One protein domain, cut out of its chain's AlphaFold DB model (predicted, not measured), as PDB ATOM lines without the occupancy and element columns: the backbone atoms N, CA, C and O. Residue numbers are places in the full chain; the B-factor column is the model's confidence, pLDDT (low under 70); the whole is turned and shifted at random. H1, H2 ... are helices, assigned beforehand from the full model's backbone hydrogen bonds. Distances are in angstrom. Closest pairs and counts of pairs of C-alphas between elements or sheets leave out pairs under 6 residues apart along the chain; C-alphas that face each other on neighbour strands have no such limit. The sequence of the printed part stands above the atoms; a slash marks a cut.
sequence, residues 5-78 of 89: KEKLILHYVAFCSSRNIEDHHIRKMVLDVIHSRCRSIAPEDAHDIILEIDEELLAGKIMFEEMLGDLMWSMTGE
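Overview. This is residues 5 to 78 of the 89 residues of an uncharacterized protein of marine metagenome (UniProt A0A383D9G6). A short helical hairpin, H1 and H2, sits at the first part of one long helix, H3, with H1 packed on it; beyond, residues 58 to 68 and 71 to 77 stick out, and this arm makes the length. The 74 printed residues include three named helices, in the order H1, H2, H3, and no named strand: all helix. The whole is loose, radius of gyration of the C-alphas 16.2 A, spanning 53 by 20 by 16 A.

Arrangement. Start at H3, residues 43 to 76: its residues 46 to 53 alone touch H1, residues 5 to 16, which meets them with residues 8 to 13 alone. Their closest C-alphas, Ile 9 and Ile 53, are 7.4 A apart, at a steep tilt of 52 degrees, the same way. H1 touches H2, residues 24 to 37, as a helical hairpin, opposite ways at a shallow tilt of 23 degrees; the closest C-alphas, Phe 15 and Ile 26, are 6.8 A apart. H2 and H3 are close but not clearly touching, closest C-alphas Ile 34 and Ala 46, 7.5 A. In H1, H2 and H3 every O i to N i+4 pair is within hydrogen-bond range.

Along the chain. Find C-alpha 43 at (118.872, 198.973, 244.869); from there H3 runs 49.1 A to C-alpha 76 at (153.566, 233.479, 249.001). H1 measures 16.7 A, H2 19.9 A.

Size, cuts and confidence. The farthest C-alphas, Arg 39 and Gly 77, are 53.3 A apart. The printed part has no cut and no long link. Residues 17 to 25 have pLDDT under 70.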
ATOM      1  N   LYS A   5     116.333 209.820 240.217       88.88
ATOM      2  CA  LYS A   5     117.800 209.925 240.101       88.88
ATOM      3  C   LYS A   5     118.301 211.251 240.677       88.88
ATOM      4  O   LYS A   5     119.184 211.263 241.527       88.88
ATOM      5  N   GLU A   6     117.700 212.366 240.268       90.38
ATOM      6  CA  GLU A   6     118.083 213.697 240.758       90.38
ATOM      7  C   GLU A   6     117.835 213.859 242.267       90.38
ATOM      8  O   GLU A   6     118.634 214.487 242.959       90.38
ATOM      9  N   LYS A   7     116.759 213.271 242.809       89.25
ATOM     10  CA  LYS A   7     116.501 213.270 244.261       89.25
ATOM     11  C   LYS A   7     117.562 212.484 245.026       89.25
ATOM     12  O   LYS A   7     117.981 212.941 246.089       89.25
ATOM     13  N   LEU A   8     117.962 211.316 244.519       87.94
ATOM     14  CA  LEU A   8     118.982 210.481 245.146       87.94
ATOM     15  C   LEU A   8     120.317 211.227 245.223       87.94
ATOM     16  O   LEU A   8     120.872 211.346 246.314       87.94
ATOM     17  N   ILE A   9     120.761 211.803 244.101       89.75
ATOM     18  CA  ILE A   9     121.988 212.612 244.032       89.75
ATOM     19  C   ILE A   9     121.926 213.755 245.052       89.75
ATOM     20  O   ILE A   9     122.835 213.920 245.864       89.75
ATOM     21  N   LEU A  10     120.823 214.511 245.064       89.62
ATOM     22  CA  LEU A  10     120.651 215.652 245.961       89.62
ATOM     23  C   LEU A  10     120.743 215.252 247.441       89.62
ATOM     24  O   LEU A  10     121.422 215.916 248.224       89.62
ATOM     25  N   HIS A  11     120.054 214.177 247.833       87.06
ATOM     26  CA  HIS A  11     120.092 213.687 249.209       87.06
ATOM     27  C   HIS A  11     121.486 213.190 249.594       87.06
ATOM     28  O   HIS A  11     121.964 213.523 250.678       87.06
ATOM     29  N   TYR A  12     122.145 212.441 248.710       85.38
ATOM     30  CA  TYR A  12     123.464 211.877 248.973       85.38
ATOM     31  C   TYR A  12     124.530 212.962 249.170       85.38
ATOM     32  O   TYR A  12     125.189 212.999 250.208       85.38
ATOM     33  N   VAL A  13     124.616 213.929 248.250       85.56
ATOM     34  CA  VAL A  13     125.564 215.054 248.344       85.56
ATOM     35  C   VAL A  13     125.333 215.885 249.614       85.56
ATOM     36  O   VAL A  13     126.289 216.295 250.281       85.56
ATOM     37  N   ALA A  14     124.071 216.102 250.002       85.19
ATOM     38  CA  ALA A  14     123.741 216.790 251.248       85.19
ATOM     39  C   ALA A  14     124.235 216.024 252.491       85.19
ATOM     40  O   ALA A  14     124.685 216.648 253.455       85.19
ATOM     41  N   PHE A  15     124.198 214.686 252.475       80.12
ATOM     42  CA  PHE A  15     124.735 213.863 253.561       80.12
ATOM     43  C   PHE A  15     126.261 213.925 253.630       80.12
ATOM     44  O   PHE A  15     126.788 214.197 254.713       80.12
ATOM     45  N   CYS A  16     126.957 213.768 252.498       75.38
ATOM     46  CA  CYS A  16     128.421 213.850 252.421       75.38
ATOM     47  C   CYS A  16     128.955 215.205 252.900       75.38
ATOM     48  O   CYS A  16     129.992 215.277 253.551       75.38
ATOM     49  N   SER A  17     128.205 216.281 252.659       69.81
ATOM     50  CA  SER A  17     128.553 217.628 253.133       69.81
ATOM     51  C   SER A  17     128.444 217.791 254.657       69.81
ATOM     52  O   SER A  17     128.953 218.762 255.212       69.81
ATOM     53  N   SER A  18     127.742 216.881 255.343       60.62
ATOM     54  CA  SER A  18     127.362 217.042 256.750       60.62
ATOM     55  C   SER A  18     128.161 216.185 257.739       60.62
ATOM     56  O   SER A  18     128.218 216.565 258.911       60.62
ATOM     57  N   ARG A  19     128.767 215.052 257.328       56.97
ATOM     58  CA  ARG A  19     129.467 214.092 258.219       56.97
ATOM     59  C   ARG A  19     130.488 213.198 257.494       56.97
ATOM     60  O   ARG A  19     130.485 213.099 256.276       56.97
ATOM     61  N   ASN A  20     131.323 212.513 258.286       58.91
ATOM     62  CA  ASN A  20     132.265 211.475 257.850       58.91
ATOM     63  C   ASN A  20     131.524 210.353 257.090       58.91
ATOM     64  O   ASN A  20     130.653 209.702 257.664       58.91
ATOM     65  N   ILE A  21     131.872 210.137 255.819       56.66
ATOM     66  CA  ILE A  21     131.188 209.229 254.871       56.66
ATOM     67  C   ILE A  21     131.222 207.758 255.329       56.66
ATOM     68  O   ILE A  21     130.310 206.990 255.037       56.66
ATOM     69  N   GLU A  22     132.215 207.382 256.142       59.91
ATOM     70  CA  GLU A  22     132.339 206.041 256.739       59.91
ATOM     71  C   GLU A  22     131.273 205.729 257.805       59.91
ATOM     72  O   GLU A  22     131.205 204.614 258.330       59.91
ATOM     73  N   ASP A  23     130.426 206.699 258.151       65.88
ATOM     74  CA  ASP A  23     129.387 206.506 259.143       65.88
ATOM     75  C   ASP A  23     128.295 205.564 258.606       65.88
ATOM     76  O   ASP A  23     127.551 205.874 257.672       65.88
ATOM     77  N   HIS A  24     128.143 204.412 259.260       69.12
ATOM     78  CA  HIS A  24     127.056 203.457 259.035       69.12
ATOM     79  C   HIS A  24     125.668 204.139 259.008       69.12
ATOM     80  O   HIS A  24     124.732 203.645 258.367       69.12
ATOM     81  N   HIS A  25     125.508 205.287 259.674       66.69
ATOM     82  CA  HIS A  25     124.288 206.087 259.618       66.69
ATOM     83  C   HIS A  25     123.993 206.655 258.224       66.69
ATOM     84  O   HIS A  25     122.824 206.681 257.846       66.69
ATOM     85  N   ILE A  26     125.000 207.055 257.437       71.31
ATOM     86  CA  ILE A  26     124.797 207.574 256.073       71.31
ATOM     87  C   ILE A  26     124.252 206.470 255.176       71.31
ATOM     88  O   ILE A  26     123.214 206.658 254.546       71.31
ATOM     89  N   ARG A  27     124.855 205.274 255.204       73.62
ATOM     90  CA  ARG A  27     124.372 204.135 254.406       73.62
ATOM     91  C   ARG A  27     122.921 203.777 254.735       73.62
ATOM     92  O   ARG A  27     122.123 203.529 253.835       73.62
ATOM     93  N   LYS A  28     122.559 203.791 256.022       78.38
ATOM     94  CA  LYS A  28     121.180 203.548 256.463       78.38
ATOM     95  C   LYS A  28     120.218 204.641 255.981       78.38
ATOM     96  O   LYS A  28     119.167 204.317 255.444       78.38
ATOM     97  N   MET A  29     120.586 205.916 256.125       73.75
ATOM     98  CA  MET A  29     119.757 207.037 255.664       73.75
ATOM     99  C   MET A  29     119.537 207.010 254.150       73.75
ATOM    100  O   MET A  29     118.435 207.289 253.685       73.75
ATOM    101  N   VAL A  30     120.560 206.647 253.379       78.31
ATOM    102  CA  VAL A  30     120.458 206.525 251.922       78.31
ATOM    103  C   VAL A  30     119.496 205.406 251.532       78.31
ATOM    104  O   VAL A  30     118.610 205.633 250.711       78.31
ATOM    105  N   LEU A  31     119.581 204.241 252.180       79.81
ATOM    106  CA  LEU A  31     118.621 203.149 251.977       79.81
ATOM    107  C   LEU A  31     117.182 203.570 252.322       79.81
ATOM    108  O   LEU A  31     116.252 203.258 251.575       79.81
ATOM    109  N   ASP A  32     116.994 204.326 253.406       82.94
ATOM    110  CA  ASP A  32     115.682 204.860 253.789       82.94
ATOM    111  C   ASP A  32     115.146 205.852 252.737       82.94
ATOM    112  O   ASP A  32     113.952 205.842 252.413       82.94
ATOM    113  N   VAL A  33     116.008 206.691 252.151       81.69
ATOM    114  CA  VAL A  33     115.652 207.622 251.063       81.69
ATOM    115  C   VAL A  33     115.296 206.874 249.779       81.69
ATOM    116  O   VAL A  33     114.288 207.213 249.151       81.69
ATOM    117  N   ILE A  34     116.064 205.849 249.404       80.44
ATOM    118  CA  ILE A  34     115.796 205.033 248.212       80.44
ATOM    119  C   ILE A  34     114.414 204.386 248.334       80.44
ATOM    120  O   ILE A  34     113.543 204.623 247.495       80.44
ATOM    121  N   HIS A  35     114.151 203.682 249.438       81.44
ATOM    122  CA  HIS A  35     112.865 203.013 249.655       81.44
ATOM    123  C   HIS A  35     111.678 203.980 249.782       81.44
ATOM    124  O   HIS A  35     110.578 203.693 249.304       81.44
ATOM    125  N   SER A  36     111.858 205.131 250.437       82.50
ATOM    126  CA  SER A  36     110.741 206.047 250.700       82.50
ATOM    127  C   SER A  36     110.429 206.984 249.530       82.50
ATOM    128  O   SER A  36     109.246 207.287 249.317       82.50
ATOM    129  N   ARG A  37     111.449 207.427 248.778       78.38
ATOM    130  CA  ARG A  37     111.364 208.547 247.821       78.38
ATOM    131  C   ARG A  37     111.864 208.254 246.407       78.38
ATOM    132  O   ARG A  37     111.454 209.001 245.519       78.38
ATOM    133  N   CYS A  38     112.692 207.226 246.200       85.44
ATOM    134  CA  CYS A  38     113.303 206.907 244.901       85.44
ATOM    135  C   CYS A  38     112.901 205.500 244.423       85.44
ATOM    136  O   CYS A  38     113.741 204.676 244.077       85.44
ATOM    137  N   ARG A  39     111.594 205.208 244.457       82.19
ATOM    138  CA  ARG A  39     111.043 203.850 244.271       82.19
ATOM    139  C   ARG A  39     111.209 203.305 242.856       82.19
ATOM    140  O   ARG A  39     110.997 202.114 242.657       82.19
ATOM    141  N   SER A  40     111.515 204.159 241.879       86.56
ATOM    142  CA  SER A  40     111.753 203.726 240.501       86.56
ATOM    143  C   SER A  40     113.179 203.226 240.252       86.56
ATOM    144  O   SER A  40     113.468 202.833 239.128       86.56
ATOM    145  N   ILE A  41     114.072 203.312 241.241       85.25
ATOM    146  CA  ILE A  41     115.476 202.912 241.123       85.25
ATOM    147  C   ILE A  41     115.645 201.561 241.814       85.25
ATOM    148  O   ILE A  41     115.229 201.406 242.966       85.25
ATOM    149  N   ALA A  42     116.241 200.590 241.124       84.19
ATOM    150  CA  ALA A  42     116.587 199.328 241.758       84.19
ATOM    151  C   ALA A  42     117.741 199.544 242.761       84.19
ATOM    152  O   ALA A  42     118.583 200.417 242.545       84.19
ATOM    153  N   PRO A  43     117.804 198.806 243.881       79.31
ATOM    154  CA  PRO A  43     118.872 198.973 244.869       79.31
ATOM    155  C   PRO A  43     120.290 198.881 244.283       79.31
ATOM    156  O   PRO A  43     121.177 199.611 244.724       79.31
ATOM    157  N   GLU A  44     120.488 198.015 243.292       80.69
ATOM    158  CA  GLU A  44     121.717 197.869 242.514       80.69
ATOM    159  C   GLU A  44     122.066 199.148 241.740       80.69
ATOM    160  O   GLU A  44     123.146 199.699 241.937       80.69
ATOM    161  N   ASP A  45     121.118 199.703 240.981       86.62
ATOM    162  CA  ASP A  45     121.309 200.949 240.230       86.62
ATOM    163  C   ASP A  45     121.597 202.128 241.171       86.62
ATOM    164  O   ASP A  45     122.369 203.033 240.857       86.62
ATOM    165  N   ALA A  46     120.967 202.141 242.350       83.88
ATOM    166  CA  ALA A  46     121.205 203.172 243.350       83.88
ATOM    167  C   ALA A  46     122.630 203.099 243.913       83.88
ATOM    168  O   ALA A  46     123.225 204.141 244.178       83.88
ATOM    169  N   HIS A  47     123.172 201.890 244.095       83.00
ATOM    170  CA  HIS A  47     124.552 201.702 244.531       83.00
ATOM    171  C   HIS A  47     125.545 202.203 243.481       83.00
ATOM    172  O   HIS A  47     126.466 202.936 243.840       83.00
ATOM    173  N   ASP A  48     125.311 201.891 242.208       88.38
ATOM    174  CA  ASP A  48     126.157 202.353 241.104       88.38
ATOM    175  C   ASP A  48     126.152 203.885 240.995       88.38
ATOM    176  O   ASP A  48     127.209 204.504 240.882       88.38
ATOM    177  N   ILE A  49     124.979 204.519 241.132       88.44
ATOM    178  CA  ILE A  49     124.859 205.988 241.164       88.44
ATOM    179  C   ILE A  49     125.651 206.583 242.337       88.44
ATOM    180  O   ILE A  49     126.276 207.628 242.194       88.44
ATOM    181  N   ILE A  50     125.610 205.952 243.511       86.31
ATOM    182  CA  ILE A  50     126.348 206.431 244.687       86.31
ATOM    183  C   ILE A  50     127.858 206.356 244.455       86.31
ATOM    184  O   ILE A  50     128.557 207.317 244.766       86.31
ATOM    185  N   LEU A  51     128.346 205.251 243.885       87.00
ATOM    186  CA  LEU A  51     129.762 205.089 243.550       87.00
ATOM    187  C   LEU A  51     130.226 206.139 242.533       87.00
ATOM    188  O   LEU A  51     131.281 206.737 242.727       87.00
ATOM    189  N   GLU A  52     129.417 206.418 241.508       91.19
ATOM    190  CA  GLU A  52     129.689 207.475 240.522       91.19
ATOM    191  C   GLU A  52     129.831 208.849 241.206       91.19
ATOM    192  O   GLU A  52     130.792 209.578 240.956       91.19
ATOM    193  N   ILE A  53     128.935 209.184 242.141       89.12
ATOM    194  CA  ILE A  53     129.017 210.445 242.896       89.12
ATOM    195  C   ILE A  53     130.271 210.489 243.782       89.12
ATOM    196  O   ILE A  53     130.910 211.537 243.879       89.12
ATOM    197  N   ASP A  54     130.629 209.391 244.449       87.62
ATOM    198  CA  ASP A  54     131.824 209.336 245.300       87.62
ATOM    199  C   ASP A  54     133.111 209.567 244.492       87.62
ATOM    200  O   ASP A  54     133.996 210.307 244.937       87.62
ATOM    201  N   GLU A  55     133.205 208.992 243.290       90.75
ATOM    202  CA  GLU A  55     134.320 209.231 242.367       90.75
ATOM    203  C   GLU A  55     134.397 210.703 241.936       90.75
ATOM    204  O   GLU A  55     135.478 211.306 241.980       90.75
ATOM    205  N   GLU A  56     133.265 211.320 241.588       91.75
ATOM    206  CA  GLU A  56     133.203 212.742 241.230       91.75
ATOM    207  C   GLU A  56     133.590 213.659 242.399       91.75
ATOM    208  O   GLU A  56     134.345 214.619 242.219       91.75
ATOM    209  N   LEU A  57     133.120 213.363 243.616       88.69
ATOM    210  CA  LEU A  57     133.474 214.118 244.821       88.69
ATOM    211  C   LEU A  57     134.970 214.006 245.137       88.69
ATOM    212  O   LEU A  57     135.593 215.002 245.519       88.69
ATOM    213  N   LEU A  58     135.565 212.824 244.954       88.06
ATOM    214  CA  LEU A  58     137.003 212.621 245.117       88.06
ATOM    215  C   LEU A  58     137.802 213.417 244.079       88.06
ATOM    216  O   LEU A  58     138.755 214.114 244.444       88.06
ATOM    217  N   ALA A  59     137.404 213.362 242.807       91.12
ATOM    218  CA  ALA A  59     138.033 214.140 241.743       91.12
ATOM    219  C   ALA A  59     137.928 215.651 242.014       91.12
ATOM    220  O   ALA A  59     138.922 216.376 241.912       91.12
ATOM    221  N   GLY A  60     136.752 216.121 242.441       90.38
ATOM    222  CA  GLY A  60     136.515 217.512 242.825       90.38
ATOM    223  C   GLY A  60     137.376 217.954 244.008       90.38
ATOM    224  O   GLY A  60     137.951 219.043 243.975       90.38
ATOM    225  N   LYS A  61     137.539 217.099 245.024       89.06
ATOM    226  CA  LYS A  61     138.439 217.353 246.157       89.06
ATOM    227  C   LYS A  61     139.885 217.534 245.695       89.06
ATOM    228  O   LYS A  61     140.515 218.512 246.085       89.06
ATOM    229  N   ILE A  62     140.397 216.628 244.859       89.81
ATOM    230  CA  ILE A  62     141.772 216.702 244.339       89.81
ATOM    231  C   ILE A  62     141.967 217.995 243.543       89.81
ATOM    232  O   ILE A  62     142.922 218.730 243.782       89.81
ATOM    233  N   MET A  63     141.036 218.310 242.640       92.62
ATOM    234  CA  MET A  63     141.081 219.548 241.861       92.62
ATOM    235  C   MET A  63     141.085 220.786 242.769       92.62
ATOM    236  O   MET A  63     141.835 221.731 242.527       92.62
ATOM    237  N   PHE A  64     140.266 220.791 243.819       92.19
ATOM    238  CA  PHE A  64     140.200 221.897 244.768       92.19
ATOM    239  C   PHE A  64     141.495 222.062 245.573       92.19
ATOM    240  O   PHE A  64     141.945 223.190 245.772       92.19
ATOM    241  N   GLU A  65     142.124 220.960 245.994       89.31
ATOM    242  CA  GLU A  65     143.435 220.976 246.654       89.31
ATOM    243  C   GLU A  65     144.529 221.564 245.750       89.31
ATOM    244  O   GLU A  65     145.306 222.402 246.209       89.31
ATOM    245  N   GLU A  66     144.567 221.186 244.469       89.88
ATOM    246  CA  GLU A  66     145.527 221.737 243.500       89.88
ATOM    247  C   GLU A  66     145.293 223.240 243.271       89.88
ATOM    248  O   GLU A  66     146.231 224.031 243.361       89.88
ATOM    249  N   MET A  67     144.038 223.672 243.082       91.69
ATOM    250  CA  MET A  67     143.706 225.098 242.929       91.69
ATOM    251  C   MET A  67     144.082 225.927 244.161       91.69
ATOM    252  O   MET A  67     144.578 227.047 244.029       91.69
ATOM    253  N   LEU A  68     143.852 225.398 245.365       89.94
ATOM    254  CA  LEU A  68     144.298 226.041 246.601       89.94
ATOM    255  C   LEU A  68     145.822 226.117 246.672       89.94
ATOM    256  O   LEU A  68     146.361 227.137 247.103       89.94
ATOM    257  N   GLY A  69     146.513 225.064 246.235       87.56
ATOM    258  CA  GLY A  69     147.966 225.036 246.167       87.56
ATOM    259  C   GLY A  69     148.536 226.113 245.244       87.56
ATOM    260  O   GLY A  69     149.445 226.845 245.646       87.56
ATOM    261  N   ASP A  70     147.959 226.265 244.054       87.88
ATOM    262  CA  ASP A  70     148.333 227.306 243.092       87.88
ATOM    263  C   ASP A  70     148.021 228.714 243.616       87.88
ATOM    264  O   ASP A  70     148.841 229.628 243.481       87.88
ATOM    265  N   LEU A  71     146.867 228.896 244.270       89.25
ATOM    266  CA  LEU A  71     146.507 230.169 244.894       89.25
ATOM    267  C   LEU A  71     147.516 230.550 245.981       89.25
ATOM    268  O   LEU A  71     148.021 231.674 245.978       89.25
ATOM    269  N   MET A  72     147.842 229.621 246.882       87.19
ATOM    270  CA  MET A  72     148.847 229.848 247.921       87.19
ATOM    271  C   MET A  72     150.194 230.224 247.308       87.19
ATOM    272  O   MET A  72     150.772 231.234 247.707       87.19
ATOM    273  N   TRP A  73     150.647 229.485 246.293       83.62
ATOM    274  CA  TRP A  73     151.898 229.781 245.599       83.62
ATOM    275  C   TRP A  73     151.901 231.185 244.982       83.62
ATOM    276  O   TRP A  73     152.883 231.913 245.125       83.62
ATOM    277  N   SER A  74     150.796 231.611 244.361       88.44
ATOM    278  CA  SER A  74     150.680 232.960 243.789       88.44
ATOM    279  C   SER A  74     150.812 234.077 244.832       88.44
ATOM    280  O   SER A  74     151.294 235.164 244.516       88.44
ATOM    281  N   MET A  75     150.407 233.810 246.078       90.94
ATOM    282  CA  MET A  75     150.436 234.781 247.170       90.94
ATOM    283  C   MET A  75     151.767 234.791 247.927       90.94
ATOM    284  O   MET A  75     152.205 235.855 248.363       90.94
ATOM    285  N   THR A  76     152.393 233.629 248.121       86.00
ATOM    286  CA  THR A  76     153.566 233.479 249.001       86.00
ATOM    287  C   THR A  76     154.871 233.243 248.247       86.00
ATOM    288  O   THR A  76     155.941 233.439 248.816       86.00
ATOM    289  N   GLY A  77     154.818 232.808 246.984       79.81
ATOM    290  CA  GLY A  77     155.987 232.344 246.229       79.81
ATOM    291  C   GLY A  77     156.519 230.975 246.678       79.81
ATOM    292  O   GLY A  77     157.399 230.419 246.020       79.81
ATOM    293  N   GLU A  78     155.961 230.394 247.743       74.44
ATOM    294  CA  GLU A  78     156.315 229.074 248.258       74.44
ATOM    295  C   GLU A  78     155.370 228.020 247.679       74.44
ATOM    296  O   GLU A  78     154.151 228.093 247.839       74.44
TER     297      GLU A  78